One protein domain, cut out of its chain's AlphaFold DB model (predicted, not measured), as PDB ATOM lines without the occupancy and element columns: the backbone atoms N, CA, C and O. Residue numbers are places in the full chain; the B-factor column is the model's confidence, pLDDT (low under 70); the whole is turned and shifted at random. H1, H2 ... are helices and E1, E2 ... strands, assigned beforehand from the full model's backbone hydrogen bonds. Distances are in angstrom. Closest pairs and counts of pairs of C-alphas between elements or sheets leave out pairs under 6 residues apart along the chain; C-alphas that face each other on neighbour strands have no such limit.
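Overview. This is residues 3 to 146 of the 166 residues of the protein "uncharacterized protein LOC34624255" of Cyclospora cayetanensis (UniProt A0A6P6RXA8). Strand E1 runs through the core of the body, with crossed helices H3 and H4 packed on it; H1 packs on H3, and H2 packs on long strand E2. The printed part has 144 residues, in chain order H1 H2 E1 H3 H4 E2, mixed in class, with under half of the residues in named elements. It is compact, radius of gyration of the C-alphas 14.8 A, spans 43 by 31 by 31 A.

Arrangement. H1, residues 10 to 19, touches H3, residues 81 to 98, at a steep tilt of 41 degrees; closest C-alphas, Lys 12 and Cys 85, 6.6 A. H2, residues 41 to 53, is apart from the other helices; its Cys 48 C-alpha is 5.3 A from that of Cys 140 in E2, residues 132 to 142. E1, residues 68 to 74, is near E2; both pair with no named strand. H3 touches H4, residues 116 to 125, about perpendicular at 74 degrees; closest C-alphas, Trp 92 and Leu 121, 4.8 A. Every O i to N i+4 pair is within hydrogen-bond range in H1 and H4, 7 of 9 in H2, 11 of 14 in H3.

Along the chain. H1 begins at C-alpha 10 (-19.752, -22.282, -41.660). H3 measures 27.2 A; E2, 31.6 A, ends at C-alpha 142 (-37.097, -41.660, -31.773).

Size, cuts and confidence. The printed part has no cut. Links H1 to H2, H2 to E1 and H3 to H4 are long. pLDDT is under 70 at residues 3 to 6, 30 to 32 and 64.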
ATOM      1  N   ALA A   3     -28.748 -36.493 -40.923       59.19
ATOM      2  CA  ALA A   3     -27.670 -35.520 -40.835       59.19
ATOM      3  C   ALA A   3     -27.947 -34.483 -41.931       59.19
ATOM      4  O   ALA A   3     -28.191 -34.872 -43.072       59.19
ATOM      5  N   GLY A   4     -28.034 -33.199 -41.576       59.03
ATOM      6  CA  GLY A   4     -28.219 -32.130 -42.558       59.03
ATOM      7  C   GLY A   4     -27.036 -32.029 -43.521       59.03
ATOM      8  O   GLY A   4     -26.035 -32.734 -43.368       59.03
ATOM      9  N   ASP A   5     -27.156 -31.134 -44.498       64.88
ATOM     10  CA  ASP A   5     -26.128 -30.922 -45.516       64.88
ATOM     11  C   ASP A   5     -24.769 -30.566 -44.885       64.88
ATOM     12  O   ASP A   5     -24.689 -29.916 -43.832       64.88
ATOM     13  N   HIS A   6     -23.687 -31.001 -45.535       64.75
ATOM     14  CA  HIS A   6     -22.318 -30.706 -45.110       64.75
ATOM     15  C   HIS A   6     -22.083 -29.196 -45.063       64.75
ATOM     16  O   HIS A   6     -22.660 -28.442 -45.850       64.75
ATOM     17  N   VAL A   7     -21.171 -28.755 -44.190       70.38
ATOM     18  CA  VAL A   7     -20.719 -27.348 -44.147       70.38
ATOM     19  C   VAL A   7     -21.841 -26.351 -43.780       70.38
ATOM     20  O   VAL A   7     -21.719 -25.132 -43.947       70.38
ATOM     21  N   THR A   8     -22.943 -26.833 -43.204       83.88
ATOM     22  CA  THR A   8     -23.977 -25.966 -42.633       83.88
ATOM     23  C   THR A   8     -23.374 -25.135 -41.494       83.88
ATOM     24  O   THR A   8     -22.495 -25.588 -40.776       83.88
ATOM     25  N   CYS A   9     -23.827 -23.896 -41.301       93.19
ATOM     26  CA  CYS A   9     -23.320 -22.958 -40.285       93.19
ATOM     27  C   CYS A   9     -21.944 -22.319 -40.526       93.19
ATOM     28  O   CYS A   9     -21.661 -21.332 -39.843       93.19
ATOM     29  N   LEU A  10     -21.131 -22.771 -41.492       93.94
ATOM     30  CA  LEU A  10     -19.752 -22.282 -41.660       93.94
ATOM     31  C   LEU A  10     -19.659 -20.749 -41.763       93.94
ATOM     32  O   LEU A  10     -18.848 -20.134 -41.076       93.94
ATOM     33  N   ASN A  11     -20.550 -20.111 -42.530       95.06
ATOM     34  CA  ASN A  11     -20.594 -18.647 -42.647       95.06
ATOM     35  C   ASN A  11     -20.784 -17.953 -41.290       95.06
ATOM     36  O   ASN A  11     -20.103 -16.975 -40.997       95.06
ATOM     37  N   LYS A  12     -21.680 -18.470 -40.438       96.88
ATOM     38  CA  LYS A  12     -21.943 -17.890 -39.113       96.88
ATOM     39  C   LYS A  12     -20.816 -18.159 -38.126       96.88
ATOM     40  O   LYS A  12     -20.480 -17.271 -37.346       96.88
ATOM     41  N   LEU A  13     -20.193 -19.335 -38.191       95.69
ATOM     42  CA  LEU A  13     -18.992 -19.614 -37.406       95.69
ATOM     43  C   LEU A  13     -17.855 -18.657 -37.790       95.69
ATOM     44  O   LEU A  13     -17.212 -18.097 -36.908       95.69
ATOM     45  N   ASN A  14     -17.656 -18.419 -39.088       97.38
ATOM     46  CA  ASN A  14     -16.629 -17.515 -39.603       97.38
ATOM     47  C   ASN A  14     -16.887 -16.052 -39.220       97.38
ATOM     48  O   ASN A  14     -15.971 -15.383 -38.753       97.38
ATOM     49  N   GLU A  15     -18.132 -15.569 -39.302       97.69
ATOM     50  CA  GLU A  15     -18.505 -14.244 -38.772       97.69
ATOM     51  C   GLU A  15     -18.094 -14.085 -37.298       97.69
ATOM     52  O   GLU A  15     -17.513 -13.068 -36.911       97.69
ATOM     53  N   ALA A  16     -18.353 -15.100 -36.473       97.00
ATOM     54  CA  ALA A  16     -18.021 -15.063 -35.056       97.00
ATOM     55  C   ALA A  16     -16.511 -15.189 -34.777       97.00
ATOM     56  O   ALA A  16     -16.008 -14.520 -33.874       97.00
ATOM     57  N   ARG A  17     -15.775 -15.987 -35.561       97.00
ATOM     58  CA  ARG A  17     -14.307 -16.097 -35.475       97.00
ATOM     59  C   ARG A  17     -13.605 -14.809 -35.879       97.00
ATOM     60  O   ARG A  17     -12.755 -14.335 -35.132       97.00
ATOM     61  N   MET A  18     -14.021 -14.184 -36.981       97.44
ATOM     62  CA  MET A  18     -13.487 -12.881 -37.396       97.44
ATOM     63  C   MET A  18     -13.735 -11.807 -36.338       97.44
ATOM     64  O   MET A  18     -12.847 -11.008 -36.057       97.44
ATOM     65  N   ALA A  19     -14.909 -11.813 -35.699       96.50
ATOM     66  CA  ALA A  19     -15.201 -10.899 -34.595       96.50
ATOM     67  C   ALA A  19     -14.286 -11.110 -33.370       96.50
ATOM     68  O   ALA A  19     -14.147 -10.201 -32.556       96.50
ATOM     69  N   ALA A  20     -13.661 -12.285 -33.246       93.88
ATOM     70  CA  ALA A  20     -12.650 -12.607 -32.241       93.88
ATOM     71  C   ALA A  20     -11.200 -12.444 -32.751       93.88
ATOM     72  O   ALA A  20     -10.267 -12.780 -32.029       93.88
ATOM     73  N   GLY A  21     -10.996 -11.942 -33.975       95.12
ATOM     74  CA  GLY A  21      -9.670 -11.772 -34.579       95.12
ATOM     75  C   GLY A  21      -9.029 -13.066 -35.094       95.12
ATOM     76  O   GLY A  21      -7.822 -13.092 -35.312       95.12
ATOM     77  N   LEU A  22      -9.812 -14.132 -35.278       95.62
ATOM     78  CA  LEU A  22      -9.333 -15.437 -35.734       95.62
ATOM     79  C   LEU A  22      -9.566 -15.641 -37.233       95.62
ATOM     80  O   LEU A  22     -10.533 -15.130 -37.804       95.62
ATOM     81  N   GLU A  23      -8.717 -16.462 -37.853       95.81
ATOM     82  CA  GLU A  23      -8.881 -16.881 -39.244       95.81
ATOM     83  C   GLU A  23     -10.186 -17.662 -39.462       95.81
ATOM     84  O   GLU A  23     -10.628 -18.436 -38.605       95.81
ATOM     85  N   ASN A  24     -10.778 -17.494 -40.644       97.19
ATOM     86  CA  ASN A  24     -11.947 -18.253 -41.075       97.19
ATOM     87  C   ASN A  24     -11.626 -19.738 -41.206       97.19
ATOM     88  O   ASN A  24     -10.613 -20.100 -41.797       97.19
ATOM     89  N   PHE A  25     -12.545 -20.591 -40.761       95.81
ATOM     90  CA  PHE A  25     -12.532 -21.994 -41.138       95.81
ATOM     91  C   PHE A  25     -12.689 -22.138 -42.653       95.81
ATOM     92  O   PHE A  25     -13.590 -21.545 -43.261       95.81
ATOM     93  N   THR A  26     -11.869 -23.004 -43.241       94.62
ATOM     94  CA  THR A  26     -12.156 -23.595 -44.547       94.62
ATOM     95  C   THR A  26     -13.090 -24.791 -44.383       94.62
ATOM     96  O   THR A  26     -13.031 -25.505 -43.381       94.62
ATOM     97  N   ALA A  27     -13.940 -25.036 -45.378       91.38
ATOM     98  CA  ALA A  27     -14.788 -26.220 -45.397       91.38
ATOM     99  C   ALA A  27     -13.942 -27.500 -45.465       91.38
ATOM    100  O   ALA A  27     -13.000 -27.585 -46.254       91.38
ATOM    101  N   ALA A  28     -14.298 -28.494 -44.656       87.75
ATOM    102  CA  ALA A  28     -13.782 -29.847 -44.800       87.75
ATOM    103  C   ALA A  28     -14.141 -30.419 -46.182       87.75
ATOM    104  O   ALA A  28     -15.259 -30.248 -46.667       87.75
ATOM    105  N   THR A  29     -13.200 -31.129 -46.801       81.06
ATOM    106  CA  THR A  29     -13.475 -32.011 -47.945       81.06
ATOM    107  C   THR A  29     -13.742 -33.429 -47.442       81.06
ATOM    108  O   THR A  29     -13.278 -33.780 -46.356       81.06
ATOM    109  N   ASP A  30     -14.406 -34.270 -48.238       68.31
ATOM    110  CA  ASP A  30     -14.801 -35.642 -47.852       68.31
ATOM    111  C   ASP A  30     -13.625 -36.524 -47.378       68.31
ATOM    112  O   ASP A  30     -13.788 -37.447 -46.582       68.31
ATOM    113  N   SER A  31     -12.410 -36.229 -47.847       64.88
ATOM    114  CA  SER A  31     -11.167 -36.918 -47.477       64.88
ATOM    115  C   SER A  31     -10.420 -36.296 -46.291       64.88
ATOM    116  O   SER A  31      -9.381 -36.813 -45.876       64.88
ATOM    117  N   SER A  32     -10.896 -35.171 -45.760       65.31
ATOM    118  CA  SER A  32     -10.200 -34.439 -44.705       65.31
ATOM    119  C   SER A  32     -10.438 -35.056 -43.327       65.31
ATOM    120  O   SER A  32     -11.492 -35.618 -43.027       65.31
ATOM    121  N   ALA A  33      -9.453 -34.891 -42.446       72.19
ATOM    122  CA  ALA A  33      -9.540 -35.294 -41.045       72.19
ATOM    123  C   ALA A  33     -10.718 -34.644 -40.290       72.19
ATOM    124  O   ALA A  33     -11.184 -35.206 -39.302       72.19
ATOM    125  N   ALA A  34     -11.193 -33.490 -40.773       77.12
ATOM    126  CA  ALA A  34     -12.302 -32.730 -40.211       77.12
ATOM    127  C   ALA A  34     -13.685 -33.142 -40.751       77.12
ATOM    128  O   ALA A  34     -14.683 -32.574 -40.318       77.12
ATOM    129  N   SER A  35     -13.773 -34.099 -41.684       86.62
ATOM    130  CA  SER A  35     -15.060 -34.521 -42.245       86.62
ATOM    131  C   SER A  35     -15.849 -35.358 -41.245       86.62
ATOM    132  O   SER A  35     -15.377 -36.403 -40.775       86.62
ATOM    133  N   LEU A  36     -17.085 -34.939 -40.968       89.00
ATOM    134  CA  LEU A  36     -18.046 -35.797 -40.285       89.00
ATOM    135  C   LEU A  36     -18.424 -36.960 -41.222       89.00
ATOM    136  O   LEU A  36     -18.354 -36.817 -42.445       89.00
ATOM    137  N   PRO A  37     -18.775 -38.137 -40.683       87.25
ATOM    138  CA  PRO A  37     -19.214 -39.253 -41.509       87.25
ATOM    139  C   PRO A  37     -20.661 -39.058 -41.975       87.25
ATOM    140  O   PRO A  37     -21.503 -38.587 -41.216       87.25
ATOM    141  N   ASP A  38     -20.998 -39.511 -43.180       83.62
ATOM    142  CA  ASP A  38     -22.335 -39.253 -43.743       83.62
ATOM    143  C   ASP A  38     -23.408 -40.165 -43.171       83.62
ATOM    144  O   ASP A  38     -24.502 -39.724 -42.825       83.62
ATOM    145  N   SER A  39     -23.076 -41.444 -43.009       81.12
ATOM    146  CA  SER A  39     -24.033 -42.469 -42.590       81.12
ATOM    147  C   SER A  39     -23.486 -43.434 -41.535       81.12
ATOM    148  O   SER A  39     -24.091 -44.482 -41.305       81.12
ATOM    149  N   SER A  40     -22.363 -43.108 -40.880       87.75
ATOM    150  CA  SER A  40     -21.783 -43.948 -39.814       87.75
ATOM    151  C   SER A  40     -22.727 -43.998 -38.614       87.75
ATOM    152  O   SER A  40     -22.869 -43.024 -37.877       87.75
ATOM    153  N   GLN A  41     -23.397 -45.136 -38.412       86.12
ATOM    154  CA  GLN A  41     -24.289 -45.315 -37.262       86.12
ATOM    155  C   GLN A  41     -23.531 -45.256 -35.937       86.12
ATOM    156  O   GLN A  41     -24.103 -44.806 -34.946       86.12
ATOM    157  N   ASP A  42     -22.273 -45.686 -35.925       87.81
ATOM    158  CA  ASP A  42     -21.437 -45.695 -34.726       87.81
ATOM    159  C   ASP A  42     -21.109 -44.273 -34.273       87.81
ATOM    160  O   ASP A  42     -21.065 -44.002 -33.079       87.81
ATOM    161  N   PHE A  43     -20.993 -43.335 -35.214       89.12
ATOM    162  CA  PHE A  43     -20.886 -41.914 -34.903       89.12
ATOM    163  C   PHE A  43     -22.238 -41.294 -34.520       89.12
ATOM    164  O   PHE A  43     -22.382 -40.582 -33.527       89.12
ATOM    165  N   TRP A  44     -23.260 -41.561 -35.325       90.62
ATOM    166  CA  TRP A  44     -24.508 -40.812 -35.291       90.62
ATOM    167  C   TRP A  44     -25.504 -41.267 -34.207       90.62
ATOM    168  O   TRP A  44     -26.291 -40.454 -33.714       90.62
ATOM    169  N   LYS A  45     -25.477 -42.540 -33.786       91.12
ATOM    170  CA  LYS A  45     -26.328 -43.039 -32.687       91.12
ATOM    171  C   LYS A  45     -26.011 -42.358 -31.344       91.12
ATOM    172  O   LYS A  45     -26.963 -41.894 -30.714       91.12
ATOM    173  N   PRO A  46     -24.741 -42.248 -30.900       91.88
ATOM    174  CA  PRO A  46     -24.381 -41.497 -29.695       91.88
ATOM    175  C   PRO A  46     -24.832 -40.037 -29.745       91.88
ATOM    176  O   PRO A  46     -25.477 -39.573 -28.805       91.88
ATOM    177  N   VAL A  47     -24.595 -39.349 -30.872       92.56
ATOM    178  CA  VAL A  47     -25.062 -37.969 -31.104       92.56
ATOM    179  C   VAL A  47     -26.569 -37.870 -30.879       92.56
ATOM    180  O   VAL A  47     -27.034 -37.029 -30.109       92.56
ATOM    181  N   CYS A  48     -27.350 -38.749 -31.511       93.38
ATOM    182  CA  CYS A  48     -28.798 -38.715 -31.354       93.38
ATOM    183  C   CYS A  48     -29.273 -39.079 -29.955       93.38
ATOM    184  O   CYS A  48     -30.191 -38.433 -29.453       93.38
ATOM    185  N   SER A  49     -28.651 -40.064 -29.305       92.75
ATOM    186  CA  SER A  49     -28.953 -40.395 -27.912       92.75
ATOM    187  C   SER A  49     -28.724 -39.181 -27.008       92.75
ATOM    188  O   SER A  49     -29.578 -38.891 -26.170       92.75
ATOM    189  N   ALA A  50     -27.623 -38.446 -27.200       92.00
ATOM    190  CA  ALA A  50     -27.331 -37.240 -26.431       92.00
ATOM    191  C   ALA A  50     -28.364 -36.130 -26.677       92.00
ATOM    192  O   ALA A  50     -28.880 -35.549 -25.724       92.00
ATOM    193  N   LEU A  51     -28.744 -35.886 -27.937       93.38
ATOM    194  CA  LEU A  51     -29.757 -34.883 -28.287       93.38
ATOM    195  C   LEU A  51     -31.139 -35.215 -27.714       93.38
ATOM    196  O   LEU A  51     -31.788 -34.350 -27.128       93.38
ATOM    197  N   LEU A  52     -31.580 -36.466 -27.846       92.06
ATOM    198  CA  LEU A  52     -32.890 -36.911 -27.365       92.06
ATOM    199  C   LEU A  52     -32.975 -36.910 -25.833       92.06
ATOM    200  O   LEU A  52     -34.013 -36.559 -25.277       92.06
ATOM    201  N   LYS A  53     -31.882 -37.260 -25.143       88.94
ATOM    202  CA  LYS A  53     -31.807 -37.270 -23.670       88.94
ATOM    203  C   LYS A  53     -31.407 -35.922 -23.070       88.94
ATOM    204  O   LYS A  53     -31.414 -35.796 -21.849       88.94
ATOM    205  N   LYS A  54     -31.052 -34.935 -23.904       79.88
ATOM    206  CA  LYS A  54     -30.435 -33.661 -23.491       79.88
ATOM    207  C   LYS A  54     -29.225 -33.883 -22.572       79.88
ATOM    208  O   LYS A  54     -29.062 -33.189 -21.572       79.88
ATOM    209  N   SER A  55     -28.413 -34.891 -22.887       79.50
ATOM    210  CA  SER A  55     -27.217 -35.246 -22.123       79.50
ATOM    211  C   SER A  55     -25.947 -34.724 -22.788       79.50
ATOM    212  O   SER A  55     -25.972 -34.206 -23.906       79.50
ATOM    213  N   THR A  56     -24.819 -34.877 -22.097       76.62
ATOM    214  CA  THR A  56     -23.498 -34.627 -22.673       76.62
ATOM    215  C   THR A  56     -23.155 -35.678 -23.732       76.62
ATOM    216  O   THR A  56     -23.718 -36.778 -23.746       76.62
ATOM    217  N   LEU A  57     -22.244 -35.307 -24.631       82.25
ATOM    218  CA  LEU A  57     -21.664 -36.167 -25.656       82.25
ATOM    219  C   LEU A  57     -20.153 -36.210 -25.423       82.25
ATOM    220  O   LEU A  57     -19.500 -35.172 -25.541       82.25
ATOM    221  N   ASP A  58     -19.594 -37.375 -25.096       74.12
ATOM    222  CA  ASP A  58     -18.148 -37.507 -24.929       74.12
ATOM    223  C   ASP A  58     -17.485 -37.898 -26.255       74.12
ATOM    224  O   ASP A  58     -17.972 -38.757 -26.987       74.12
ATOM    225  N   LYS A  59     -16.294 -37.349 -26.542       72.12
ATOM    226  CA  LYS A  59     -15.498 -37.738 -27.727       72.12
ATOM    227  C   LYS A  59     -15.220 -39.247 -27.781       72.12
ATOM    228  O   LYS A  59     -15.125 -39.798 -28.868       72.12
ATOM    229  N   LYS A  60     -15.095 -39.908 -26.623       75.69
ATOM    230  CA  LYS A  60     -14.877 -41.364 -26.519       75.69
ATOM    231  C   LYS A  60     -16.060 -42.184 -27.052       75.69
ATOM    232  O   LYS A  60     -15.875 -43.347 -27.384       75.69
ATOM    233  N   ASP A  61     -17.248 -41.581 -27.094       75.81
ATOM    234  CA  ASP A  61     -18.464 -42.221 -27.584       75.81
ATOM    235  C   ASP A  61     -18.569 -42.108 -29.110       75.81
ATOM    236  O   ASP A  61     -19.424 -42.748 -29.709       75.81
ATOM    237  N   LEU A  62     -17.719 -41.293 -29.742       80.06
ATOM    238  CA  LEU A  62     -17.704 -41.058 -31.178       80.06
ATOM    239  C   LEU A  62     -16.574 -41.837 -31.846       80.06
ATOM    240  O   LEU A  62     -15.522 -42.087 -31.256       80.06
ATOM    241  N   GLU A  63     -16.774 -42.159 -33.123       73.12
ATOM    242  CA  GLU A  63     -15.715 -42.692 -33.975       73.12
ATOM    243  C   GLU A  63     -14.469 -41.788 -33.901       73.12
ATOM    244  O   GLU A  63     -14.557 -40.552 -33.958       73.12
ATOM    245  N   ALA A  64     -13.302 -42.414 -33.738       63.78
ATOM    246  CA  ALA A  64     -12.049 -41.721 -33.484       63.78
ATOM    247  C   ALA A  64     -11.594 -40.926 -34.718       63.78
ATOM    248  O   ALA A  64     -10.850 -41.418 -35.565       63.78
ATOM    249  N   LYS A  65     -12.016 -39.663 -34.793       73.69
ATOM    250  CA  LYS A  65     -11.451 -38.662 -35.702       73.69
ATOM    251  C   LYS A  65     -10.481 -37.758 -34.949       73.69
ATOM    252  O   LYS A  65     -10.674 -37.417 -33.777       73.69
ATOM    253  N   SER A  66      -9.415 -37.369 -35.639       79.31
ATOM    254  CA  SER A  66      -8.497 -36.330 -35.181       79.31
ATOM    255  C   SER A  66      -9.179 -34.970 -35.313       79.31
ATOM    256  O   SER A  66      -9.553 -34.589 -36.417       79.31
ATOM    257  N   GLY A  67      -9.343 -34.255 -34.203       89.38
ATOM    258  CA  GLY A  67     -10.055 -32.981 -34.154       89.38
ATOM    259  C   GLY A  67     -10.848 -32.809 -32.864       89.38
ATOM    260  O   GLY A  67     -10.886 -33.697 -32.005       89.38
ATOM    261  N   THR A  68     -11.492 -31.659 -32.732       92.00
ATOM    262  CA  THR A  68     -12.318 -31.325 -31.573       92.00
ATOM    263  C   THR A  68     -13.774 -31.212 -32.002       92.00
ATOM    264  O   THR A  68     -14.088 -30.569 -33.001       92.00
ATOM    265  N   TYR A  69     -14.668 -31.869 -31.263       92.56
ATOM    266  CA  TYR A  69     -16.096 -31.833 -31.554       92.56
ATOM    267  C   TYR A  69     -16.763 -30.684 -30.801       92.56
ATOM    268  O   TYR A  69     -16.636 -30.597 -29.581       92.56
ATOM    269  N   ALA A  70     -17.508 -29.847 -31.521       94.44
ATOM    270  CA  ALA A  70     -18.472 -28.929 -30.928       94.44
ATOM    271  C   ALA A  70     -19.873 -29.530 -31.042       94.44
ATOM    272  O   ALA A  70     -20.252 -30.063 -32.086       94.44
ATOM    273  N   PHE A  71     -20.647 -29.444 -29.968       94.19
ATOM    274  CA  PHE A  71     -21.968 -30.045 -29.876       94.19
ATOM    275  C   PHE A  71     -22.876 -29.178 -29.022       94.19
ATOM    276  O   PHE A  71     -22.504 -28.763 -27.925       94.19
ATOM    277  N   THR A  72     -24.092 -28.924 -29.496       93.69
ATOM    278  CA  THR A  72     -25.140 -28.393 -28.625       93.69
ATOM    279  C   THR A  72     -26.535 -28.722 -29.162       93.69
ATOM    280  O   THR A  72     -26.757 -28.639 -30.377       93.69
ATOM    281  N   PRO A  73     -27.488 -29.106 -28.292       94.06
ATOM    282  CA  PRO A  73     -28.901 -29.120 -28.643       94.06
ATOM    283  C   PRO A  73     -29.388 -27.707 -28.978       94.06
ATOM    284  O   PRO A  73     -28.958 -26.733 -28.363       94.06
ATOM    285  N   ILE A  74     -30.325 -27.597 -29.915       93.19
ATOM    286  CA  ILE A  74     -30.955 -26.326 -30.293       93.19
ATOM    287  C   ILE A  74     -32.477 -26.463 -30.308       93.19
ATOM    288  O   ILE A  74     -33.021 -27.564 -30.432       93.19
ATOM    289  N   SER A  75     -33.168 -25.334 -30.190       89.25
ATOM    290  CA  SER A  75     -34.622 -25.281 -30.276       89.25
ATOM    291  C   SER A  75     -35.138 -25.560 -31.695       89.25
ATOM    292  O   SER A  75     -34.490 -25.273 -32.703       89.25
ATOM    293  N   ASP A  76     -36.363 -26.074 -31.786       87.12
ATOM    294  CA  ASP A  76     -37.117 -26.207 -33.038       87.12
ATOM    295  C   ASP A  76     -37.897 -24.936 -33.413       87.12
ATOM    296  O   ASP A  76     -38.478 -24.862 -34.496       87.12
ATOM    297  N   SER A  77     -37.839 -23.902 -32.566       89.88
ATOM    298  CA  SER A  77     -38.484 -22.602 -32.787       89.88
ATOM    299  C   SER A  77     -37.942 -21.855 -34.014       89.88
ATOM    300  O   SER A  77     -38.608 -20.989 -34.585       89.88
ATOM    301  N   HIS A  78     -36.728 -22.197 -34.446       88.38
ATOM    302  CA  HIS A  78     -36.093 -21.640 -35.627       88.38
ATOM    303  C   HIS A  78     -36.281 -22.554 -36.838       88.38
ATOM    304  O   HIS A  78     -35.920 -23.732 -36.825       88.38
ATOM    305  N   THR A  79     -36.787 -21.983 -37.931       85.81
ATOM    306  CA  THR A  79     -36.950 -22.678 -39.218       85.81
ATOM    307  C   THR A  79     -35.811 -22.405 -40.196       85.81
ATOM    308  O   THR A  79     -35.586 -23.205 -41.096       85.81
ATOM    309  N   LYS A  80     -35.074 -21.300 -40.016       90.06
ATOM    310  CA  LYS A  80     -33.919 -20.931 -40.845       90.06
ATOM    311  C   LYS A  80     -32.624 -21.430 -40.217       90.06
ATOM    312  O   LYS A  80     -32.360 -21.142 -39.047       90.06
ATOM    313  N   ASP A  81     -31.773 -22.061 -41.018       91.31
ATOM    314  CA  ASP A  81     -30.499 -22.603 -40.539       91.31
ATOM    315  C   ASP A  81     -29.586 -21.520 -39.968       91.31
ATOM    316  O   ASP A  81     -29.007 -21.716 -38.911       91.31
ATOM    317  N   CYS A  82     -29.557 -20.313 -40.545       91.75
ATOM    318  CA  CYS A  82     -28.776 -19.207 -39.981       91.75
ATOM    319  C   CYS A  82     -29.157 -18.871 -38.526       91.75
ATOM    320  O   CYS A  82     -28.289 -18.523 -37.730       91.75
ATOM    321  N   CYS A  83     -30.439 -18.990 -38.166       93.25
ATOM    322  CA  CYS A  83     -30.912 -18.752 -36.803       93.25
ATOM    323  C   CYS A  83     -30.511 -19.902 -35.873       93.25
ATOM    324  O   CYS A  83     -30.036 -19.646 -34.772       93.25
ATOM    325  N   ARG A  84     -30.616 -21.149 -36.344       94.50
ATOM    326  CA  ARG A  84     -30.164 -22.353 -35.623       94.50
ATOM    327  C   ARG A  84     -28.661 -22.332 -35.343       94.50
ATOM    328  O   ARG A  84     -28.228 -22.594 -34.225       94.50
ATOM    329  N   CYS A  85     -27.867 -21.948 -36.338       95.88
ATOM    330  CA  CYS A  85     -26.425 -21.779 -36.203       95.88
ATOM    331  C   CYS A  85     -26.085 -20.682 -35.187       95.88
ATOM    332  O   CYS A  85     -25.238 -20.886 -34.322       95.88
ATOM    333  N   ASN A  86     -26.773 -19.538 -35.243       96.25
ATOM    334  CA  ASN A  86     -26.576 -18.460 -34.272       96.25
ATOM    335  C   ASN A  86     -26.973 -18.868 -32.847       96.25
ATOM    336  O   ASN A  86     -26.326 -18.434 -31.895       96.25
ATOM    337  N   GLU A  87     -28.008 -19.699 -32.685       96.56
ATOM    338  CA  GLU A  87     -28.372 -20.264 -31.386       96.56
ATOM    339  C   GLU A  87     -27.212 -21.085 -30.810       96.56
ATOM    340  O   GLU A  87     -26.786 -20.811 -29.688       96.56
ATOM    341  N   ALA A  88     -26.641 -22.000 -31.602       96.06
ATOM    342  CA  ALA A  88     -25.503 -22.813 -31.182       96.06
ATOM    343  C   ALA A  88     -24.267 -21.969 -30.832       96.06
ATOM    344  O   ALA A  88     -23.693 -22.121 -29.754       96.06
ATOM    345  N   ILE A  89     -23.910 -21.011 -31.695       97.00
ATOM    346  CA  ILE A  89     -22.785 -20.092 -31.472       97.00
ATOM    347  C   ILE A  89     -22.968 -19.299 -30.178       97.00
ATOM    348  O   ILE A  89     -22.014 -19.112 -29.425       97.00
ATOM    349  N   ARG A  90     -24.189 -18.830 -29.897       97.19
ATOM    350  CA  ARG A  90     -24.495 -18.114 -28.655       97.19
ATOM    351  C   ARG A  90     -24.324 -19.022 -27.440       97.19
ATOM    352  O   ARG A  90     -23.749 -18.565 -26.456       97.19
ATOM    353  N   THR A  91     -24.787 -20.270 -27.507       95.81
ATOM    354  CA  THR A  91     -24.608 -21.248 -26.425       95.81
ATOM    355  C   THR A  91     -23.128 -21.492 -26.146       95.81
ATOM    356  O   THR A  91     -22.693 -21.374 -25.004       95.81
ATOM    357  N   TRP A  92     -22.328 -21.742 -27.184       96.88
ATOM    358  CA  TRP A  92     -20.889 -21.953 -27.024       96.88
ATOM    359  C   TRP A  92     -20.189 -20.700 -26.507       96.88
ATOM    360  O   TRP A  92     -19.431 -20.780 -25.553       96.88
ATOM    361  N   LYS A  93     -20.492 -19.520 -27.056       96.19
ATOM    362  CA  LYS A  93     -19.917 -18.252 -26.586       96.19
ATOM    363  C   LYS A  93     -20.258 -17.964 -25.121       96.19
ATOM    364  O   LYS A  93     -19.411 -17.447 -24.399       96.19
ATOM    365  N   ALA A  94     -21.470 -18.292 -24.673       96.75
ATOM    366  CA  ALA A  94     -21.871 -18.112 -23.280       96.75
ATOM    367  C   ALA A  94     -21.028 -18.960 -22.319       96.75
ATOM    368  O   ALA A  94     -20.771 -18.517 -21.206       96.75
ATOM    369  N   ALA A  95     -20.516 -20.113 -22.763       96.19
ATOM    370  CA  ALA A  95     -19.628 -20.957 -21.965       96.19
ATOM    371  C   ALA A  95     -18.318 -20.254 -21.567       96.19
ATOM    372  O   ALA A  95     -17.654 -20.683 -20.628       96.19
ATOM    373  N   PHE A  96     -17.959 -19.134 -22.215       95.25
ATOM    374  CA  PHE A  96     -16.788 -18.344 -21.835       95.25
ATOM    375  C   PHE A  96     -16.845 -17.885 -20.370       95.25
ATOM    376  O   PHE A  96     -15.811 -17.765 -19.725       95.25
ATOM    377  N   THR A  97     -18.046 -17.686 -19.812       96.50
ATOM    378  CA  THR A  97     -18.218 -17.278 -18.408       96.50
ATOM    379  C   THR A  97     -17.748 -18.327 -17.403       96.50
ATOM    380  O   THR A  97     -17.590 -18.007 -16.229       96.50
ATOM    381  N   ASN A  98     -17.537 -19.572 -17.841       95.88
ATOM    382  CA  ASN A  98     -16.997 -20.641 -17.004       95.88
ATOM    383  C   ASN A  98     -15.473 -20.532 -16.825       95.88
ATOM    384  O   ASN A  98     -14.902 -21.262 -16.016       95.88
ATOM    385  N   PHE A  99     -14.813 -19.636 -17.563       93.94
ATOM    386  CA  PHE A  99     -13.374 -19.419 -17.510       93.94
ATOM    387  C   PHE A  99     -13.056 -18.070 -16.855       93.94
ATOM    388  O   PHE A  99     -13.765 -17.082 -17.025       93.94
ATOM    389  N   THR A 100     -11.947 -18.014 -16.120       90.88
ATOM    390  CA  THR A 100     -11.431 -16.779 -15.502       90.88
ATOM    391  C   THR A 100     -10.540 -15.963 -16.446       90.88
ATOM    392  O   THR A 100     -10.085 -14.879 -16.088       90.88
ATOM    393  N   GLY A 101     -10.291 -16.476 -17.652       90.69
ATOM    394  CA  GLY A 101      -9.412 -15.910 -18.668       90.69
ATOM    395  C   GLY A 101      -9.474 -16.745 -19.946       90.69
ATOM    396  O   GLY A 101     -10.509 -17.340 -20.249       90.69
ATOM    397  N   LEU A 102      -8.368 -16.810 -20.692       90.50
ATOM    398  CA  LEU A 102      -8.273 -17.722 -21.833       90.50
ATOM    399  C   LEU A 102      -8.458 -19.177 -21.365       90.50
ATOM    400  O   LEU A 102      -7.915 -19.539 -20.316       90.50
ATOM    401  N   PRO A 103      -9.205 -20.012 -22.111       92.19
ATOM    402  CA  PRO A 103      -9.353 -21.416 -21.762       92.19
ATOM    403  C   PRO A 103      -7.985 -22.107 -21.628       92.19
ATOM    404  O   PRO A 103      -7.144 -21.966 -22.521       92.19
ATOM    405  N   PRO A 104      -7.742 -22.837 -20.525       91.38
ATOM    406  CA  PRO A 104      -6.444 -23.439 -20.244       91.38
ATOM    407  C   PRO A 104      -6.170 -24.667 -21.126       91.38
ATOM    408  O   PRO A 104      -7.029 -25.119 -21.888       91.38
ATOM    409  N   SER A 105      -4.981 -25.258 -20.994       90.50
ATOM    410  CA  SER A 105      -4.694 -26.572 -21.582       90.50
ATOM    411  C   SER A 105      -5.658 -27.645 -21.055       90.50
ATOM    412  O   SER A 105      -6.285 -27.478 -20.004       90.50
ATOM    413  N   LYS A 106      -5.787 -28.769 -21.772       87.12
ATOM    414  CA  LYS A 106      -6.680 -29.857 -21.348       87.12
ATOM    415  C   LYS A 106      -6.319 -30.420 -19.972       87.12
ATOM    416  O   LYS A 106      -7.227 -30.723 -19.201       87.12
ATOM    417  N   ASP A 107      -5.028 -30.528 -19.680       87.94
ATOM    418  CA  ASP A 107      -4.519 -31.102 -18.432       87.94
ATOM    419  C   ASP A 107      -4.736 -30.158 -17.241       87.94
ATOM    420  O   ASP A 107      -5.073 -30.607 -16.147       87.94
ATOM    421  N   ASP A 108      -4.653 -28.846 -17.467       87.94
ATOM    422  CA  ASP A 108      -4.930 -27.835 -16.439       87.94
ATOM    423  C   ASP A 108      -6.439 -27.591 -16.240       87.94
ATOM    424  O   ASP A 108      -6.870 -27.066 -15.212       87.94
ATOM    425  N   GLY A 109      -7.262 -27.954 -17.230       88.31
ATOM    426  CA  GLY A 109      -8.702 -27.695 -17.282       88.31
ATOM    427  C   GLY A 109      -9.592 -28.936 -17.209       88.31
ATOM    428  O   GLY A 109     -10.735 -28.869 -17.657       88.31
ATOM    429  N   VAL A 110      -9.106 -30.067 -16.685       89.38
ATOM    430  CA  VAL A 110      -9.804 -31.374 -16.745       89.38
ATOM    431  C   VAL A 110     -11.275 -31.292 -16.323       89.38
ATOM    432  O   VAL A 110     -12.142 -31.814 -17.023       89.38
ATOM    433  N   ASP A 111     -11.574 -30.623 -15.208       91.75
ATOM    434  CA  ASP A 111     -12.950 -30.487 -14.720       91.75
ATOM    435  C   ASP A 111     -13.789 -29.510 -15.552       91.75
ATOM    436  O   ASP A 111     -14.973 -29.764 -15.770       91.75
ATOM    437  N   LEU A 112     -13.180 -28.441 -16.082       93.38
ATOM    438  CA  LEU A 112     -13.856 -27.492 -16.972       93.38
ATOM    439  C   LEU A 112     -14.317 -28.188 -18.256       93.38
ATOM    440  O   LEU A 112     -15.421 -27.943 -18.734       93.38
ATOM    441  N   TYR A 113     -13.503 -29.094 -18.796       91.56
ATOM    442  CA  TYR A 113     -13.782 -29.770 -20.063       91.56
ATOM    443  C   TYR A 113     -14.677 -31.010 -19.945       91.56
ATOM    444  O   TYR A 113     -14.920 -31.679 -20.948       91.56
ATOM    445  N   LYS A 114     -15.225 -31.290 -18.755       89.62
ATOM    446  CA  LYS A 114     -16.375 -32.200 -18.601       89.62
ATOM    447  C   LYS A 114     -17.670 -31.582 -19.141       89.62
ATOM    448  O   LYS A 114     -18.596 -32.312 -19.481       89.62
ATOM    449  N   ASP A 115     -17.737 -30.252 -19.228       91.12
ATOM    450  CA  ASP A 115     -18.829 -29.551 -19.901       91.12
ATOM    451  C   ASP A 115     -18.556 -29.477 -21.410       91.12
ATOM    452  O   ASP A 115     -17.594 -28.856 -21.874       91.12
ATOM    453  N   ILE A 116     -19.438 -30.087 -22.197       91.50
ATOM    454  CA  ILE A 116     -19.336 -30.089 -23.657       91.50
ATOM    455  C   ILE A 116     -19.453 -28.683 -24.262       91.50
ATOM    456  O   ILE A 116     -18.908 -28.444 -25.337       91.50
ATOM    457  N   ASN A 117     -20.097 -27.723 -23.593       93.62
ATOM    458  CA  ASN A 117     -20.147 -26.341 -24.074       93.62
ATOM    459  C   ASN A 117     -18.787 -25.647 -23.936       93.62
ATOM    460  O   ASN A 117     -18.409 -24.883 -24.824       93.62
ATOM    461  N   ASN A 118     -18.017 -25.969 -22.891       95.00
ATOM    462  CA  ASN A 118     -16.640 -25.493 -22.722       95.00
ATOM    463  C   ASN A 118     -15.734 -26.069 -23.816       95.00
ATOM    464  O   ASN A 118     -14.978 -25.337 -24.450       95.00
ATOM    465  N   VAL A 119     -15.871 -27.366 -24.102       94.00
ATOM    466  CA  VAL A 119     -15.180 -28.022 -25.225       94.00
ATOM    467  C   VAL A 119     -15.582 -27.405 -26.569       94.00
ATOM    468  O   VAL A 119     -14.724 -27.153 -27.409       94.00
ATOM    469  N   SER A 120     -16.868 -27.112 -26.762       95.75
ATOM    470  CA  SER A 120     -17.392 -26.529 -28.002       95.75
ATOM    471  C   SER A 120     -16.921 -25.094 -28.227       95.75
ATOM    472  O   SER A 120     -16.609 -24.726 -29.358       95.75
ATOM    473  N   LEU A 121     -16.821 -24.293 -27.160       96.62
ATOM    474  CA  LEU A 121     -16.191 -22.977 -27.215       96.62
ATOM    475  C   LEU A 121     -14.743 -23.098 -27.687       96.62
ATOM    476  O   LEU A 121     -14.339 -22.390 -28.607       96.62
ATOM    477  N   VAL A 122     -13.978 -24.015 -27.092       95.56
ATOM    478  CA  VAL A 122     -12.577 -24.227 -27.464       95.56
ATOM    479  C   VAL A 122     -12.457 -24.688 -28.917       95.56
ATOM    480  O   VAL A 122     -11.667 -24.122 -29.661       95.56
ATOM    481  N   ALA A 123     -13.277 -25.643 -29.361       95.06
ATOM    482  CA  ALA A 123     -13.305 -26.096 -30.752       95.06
ATOM    483  C   ALA A 123     -13.581 -24.940 -31.730       95.06
ATOM    484  O   ALA A 123     -12.888 -24.774 -32.731       95.06
ATOM    485  N   MET A 124     -14.574 -24.102 -31.414       95.62
ATOM    486  CA  MET A 124     -14.987 -22.995 -32.272       95.62
ATOM    487  C   MET A 124     -13.939 -21.878 -32.351       95.62
ATOM    488  O   MET A 124     -13.758 -21.300 -33.424       95.62
ATOM    489  N   TYR A 125     -13.271 -21.558 -31.242       95.25
ATOM    490  CA  TYR A 125     -12.358 -20.414 -31.141       95.25
ATOM    491  C   TYR A 125     -10.874 -20.802 -31.089       95.25
ATOM    492  O   TYR A 125     -10.037 -19.925 -30.922       95.25
ATOM    493  N   ASN A 126     -10.522 -22.074 -31.297       91.75
ATOM    494  CA  ASN A 126      -9.128 -22.508 -31.418       91.75
ATOM    495  C   ASN A 126      -8.375 -21.645 -32.454       91.75
ATOM    496  O   ASN A 126      -8.853 -21.466 -33.585       91.75
ATOM    497  N   ALA A 127      -7.215 -21.119 -32.054       91.75
ATOM    498  CA  ALA A 127      -6.376 -20.242 -32.872       91.75
ATOM    499  C   ALA A 127      -5.388 -21.006 -33.770       91.75
ATOM    500  O   ALA A 127      -4.725 -20.399 -34.607       91.75
ATOM    501  N   GLN A 128      -5.290 -22.330 -33.619       90.88
ATOM    502  CA  GLN A 128      -4.381 -23.155 -34.411       90.88
ATOM    503  C   GLN A 128      -4.753 -23.158 -35.903       90.88
ATOM    504  O   GLN A 128      -5.926 -23.198 -36.283       90.88
ATOM    505  N   THR A 129      -3.724 -23.171 -36.748       89.31
ATOM    506  CA  THR A 129      -3.838 -23.047 -38.206       89.31
ATOM    507  C   THR A 129      -3.271 -24.271 -38.938       89.31
ATOM    508  O   THR A 129      -2.307 -24.864 -38.449       89.31
ATOM    509  N   PRO A 130      -3.773 -24.618 -40.142       90.94
ATOM    510  CA  PRO A 130      -4.916 -24.009 -40.825       90.94
ATOM    511  C   PRO A 130      -6.254 -24.509 -40.243       90.94
ATOM    512  O   PRO A 130      -6.415 -25.719 -40.054       90.94
ATOM    513  N   PRO A 131      -7.226 -23.618 -39.970       93.88
ATOM    514  CA  PRO A 131      -8.493 -24.015 -39.370       93.88
ATOM    515  C   PRO A 131      -9.442 -24.618 -40.422       93.88
ATOM    516  O   PRO A 131      -9.796 -23.977 -41.410       93.88
ATOM    517  N   VAL A 132      -9.919 -25.842 -40.182       94.44
ATOM    518  CA  VAL A 132     -10.891 -26.548 -41.041       94.44
ATOM    519  C   VAL A 132     -12.085 -27.005 -40.207       94.44
ATOM    520  O   VAL A 132     -11.900 -27.425 -39.063       94.44
ATOM    521  N   ALA A 133     -13.295 -26.956 -40.767       94.50
ATOM    522  CA  ALA A 133     -14.495 -27.458 -40.101       94.50
ATOM    523  C   ALA A 133     -15.478 -28.155 -41.057       94.50
ATOM    524  O   ALA A 133     -15.717 -27.683 -42.171       94.50
ATOM    525  N   ASP A 134     -16.103 -29.233 -40.578       93.81
ATOM    526  CA  ASP A 134     -17.402 -29.719 -41.060       93.81
ATOM    527  C   ASP A 134     -18.435 -29.503 -39.955       93.81
ATOM    528  O   ASP A 134     -18.212 -29.887 -38.806       93.81
ATOM    529  N   CYS A 135     -19.564 -28.894 -40.296       94.00
ATOM    530  CA  CYS A 135     -20.637 -28.572 -39.369       94.00
ATOM    531  C   CYS A 135     -21.975 -28.976 -39.980       94.00
ATOM    532  O   CYS A 135     -22.244 -28.706 -41.150       94.00
ATOM    533  N   ARG A 136     -22.836 -29.605 -39.179       93.62
ATOM    534  CA  ARG A 136     -24.149 -30.089 -39.615       93.62
ATOM    535  C   ARG A 136     -25.214 -29.762 -38.581       93.62
ATOM    536  O   ARG A 136     -25.008 -29.925 -37.376       93.62
ATOM    537  N   ILE A 137     -26.380 -29.345 -39.067       93.25
ATOM    538  CA  ILE A 137     -27.608 -29.357 -38.271       93.25
ATOM    539  C   ILE A 137     -28.170 -30.772 -38.351       93.25
ATOM    540  O   ILE A 137     -28.398 -31.301 -39.435       93.25
ATOM    541  N   VAL A 138     -28.380 -31.403 -37.204       93.00
ATOM    542  CA  VAL A 138     -28.793 -32.802 -37.113       93.00
ATOM    543  C   VAL A 138     -30.207 -32.871 -36.570       93.00
ATOM    544  O   VAL A 138     -30.519 -32.233 -35.565       93.00
ATOM    545  N   LYS A 139     -31.051 -33.685 -37.214       93.06
ATOM    546  CA  LYS A 139     -32.372 -34.043 -36.698       93.06
ATOM    547  C   LYS A 139     -32.409 -35.510 -36.292       93.06
ATOM    548  O   LYS A 139     -32.275 -36.420 -37.116       93.06
ATOM    549  N   CYS A 140     -32.669 -35.715 -35.009       93.62
ATOM    550  CA  CYS A 140     -32.837 -37.017 -34.393       93.62
ATOM    551  C   CYS A 140     -34.307 -37.244 -34.063       93.62
ATOM    552  O   CYS A 140     -34.973 -36.366 -33.515       93.62
ATOM    553  N   THR A 141     -34.804 -38.430 -34.397       92.38
ATOM    554  CA  THR A 141     -36.189 -38.826 -34.150       92.38
ATOM    555  C   THR A 141     -36.181 -40.216 -33.544       92.38
ATOM    556  O   THR A 141     -35.587 -41.132 -34.115       92.38
ATOM    557  N   GLU A 142     -36.845 -40.370 -32.405       90.75
ATOM    558  CA  GLU A 142     -37.097 -41.660 -31.773       90.75
ATOM    559  C   GLU A 142     -38.550 -41.690 -31.298       90.75
ATOM    560  O   GLU A 142     -38.946 -40.900 -30.438       90.75
ATOM    561  N   LYS A 143     -39.346 -42.600 -31.876       88.06
ATOM    562  CA  LYS A 143     -40.806 -42.645 -31.691       88.06
ATOM    563  C   LYS A 143     -41.415 -41.266 -31.998       88.06
ATOM    564  O   LYS A 143     -41.172 -40.737 -33.080       88.06
ATOM    565  N   ASP A 144     -42.141 -40.680 -31.048       87.25
ATOM    566  CA  ASP A 144     -42.799 -39.375 -31.179       87.25
ATOM    567  C   ASP A 144     -41.925 -38.195 -30.709       87.25
ATOM    568  O   ASP A 144     -42.353 -37.041 -30.744       87.25
ATOM    569  N   THR A 145     -40.683 -38.458 -30.287       88.88
ATOM    570  CA  THR A 145     -39.751 -37.429 -29.815       88.88
ATOM    571  C   THR A 145     -38.821 -36.991 -30.941       88.88
ATOM    572  O   THR A 145     -38.165 -37.812 -31.586       88.88
ATOM    573  N   ASN A 146     -38.715 -35.677 -31.143       90.88
ATOM    574  CA  ASN A 146     -37.753 -35.063 -32.053       90.88
ATOM    575  C   ASN A 146     -36.758 -34.203 -31.270       90.88
ATOM    576  O   ASN A 146     -37.139 -33.508 -30.332       90.88
TER     577      ASN A 146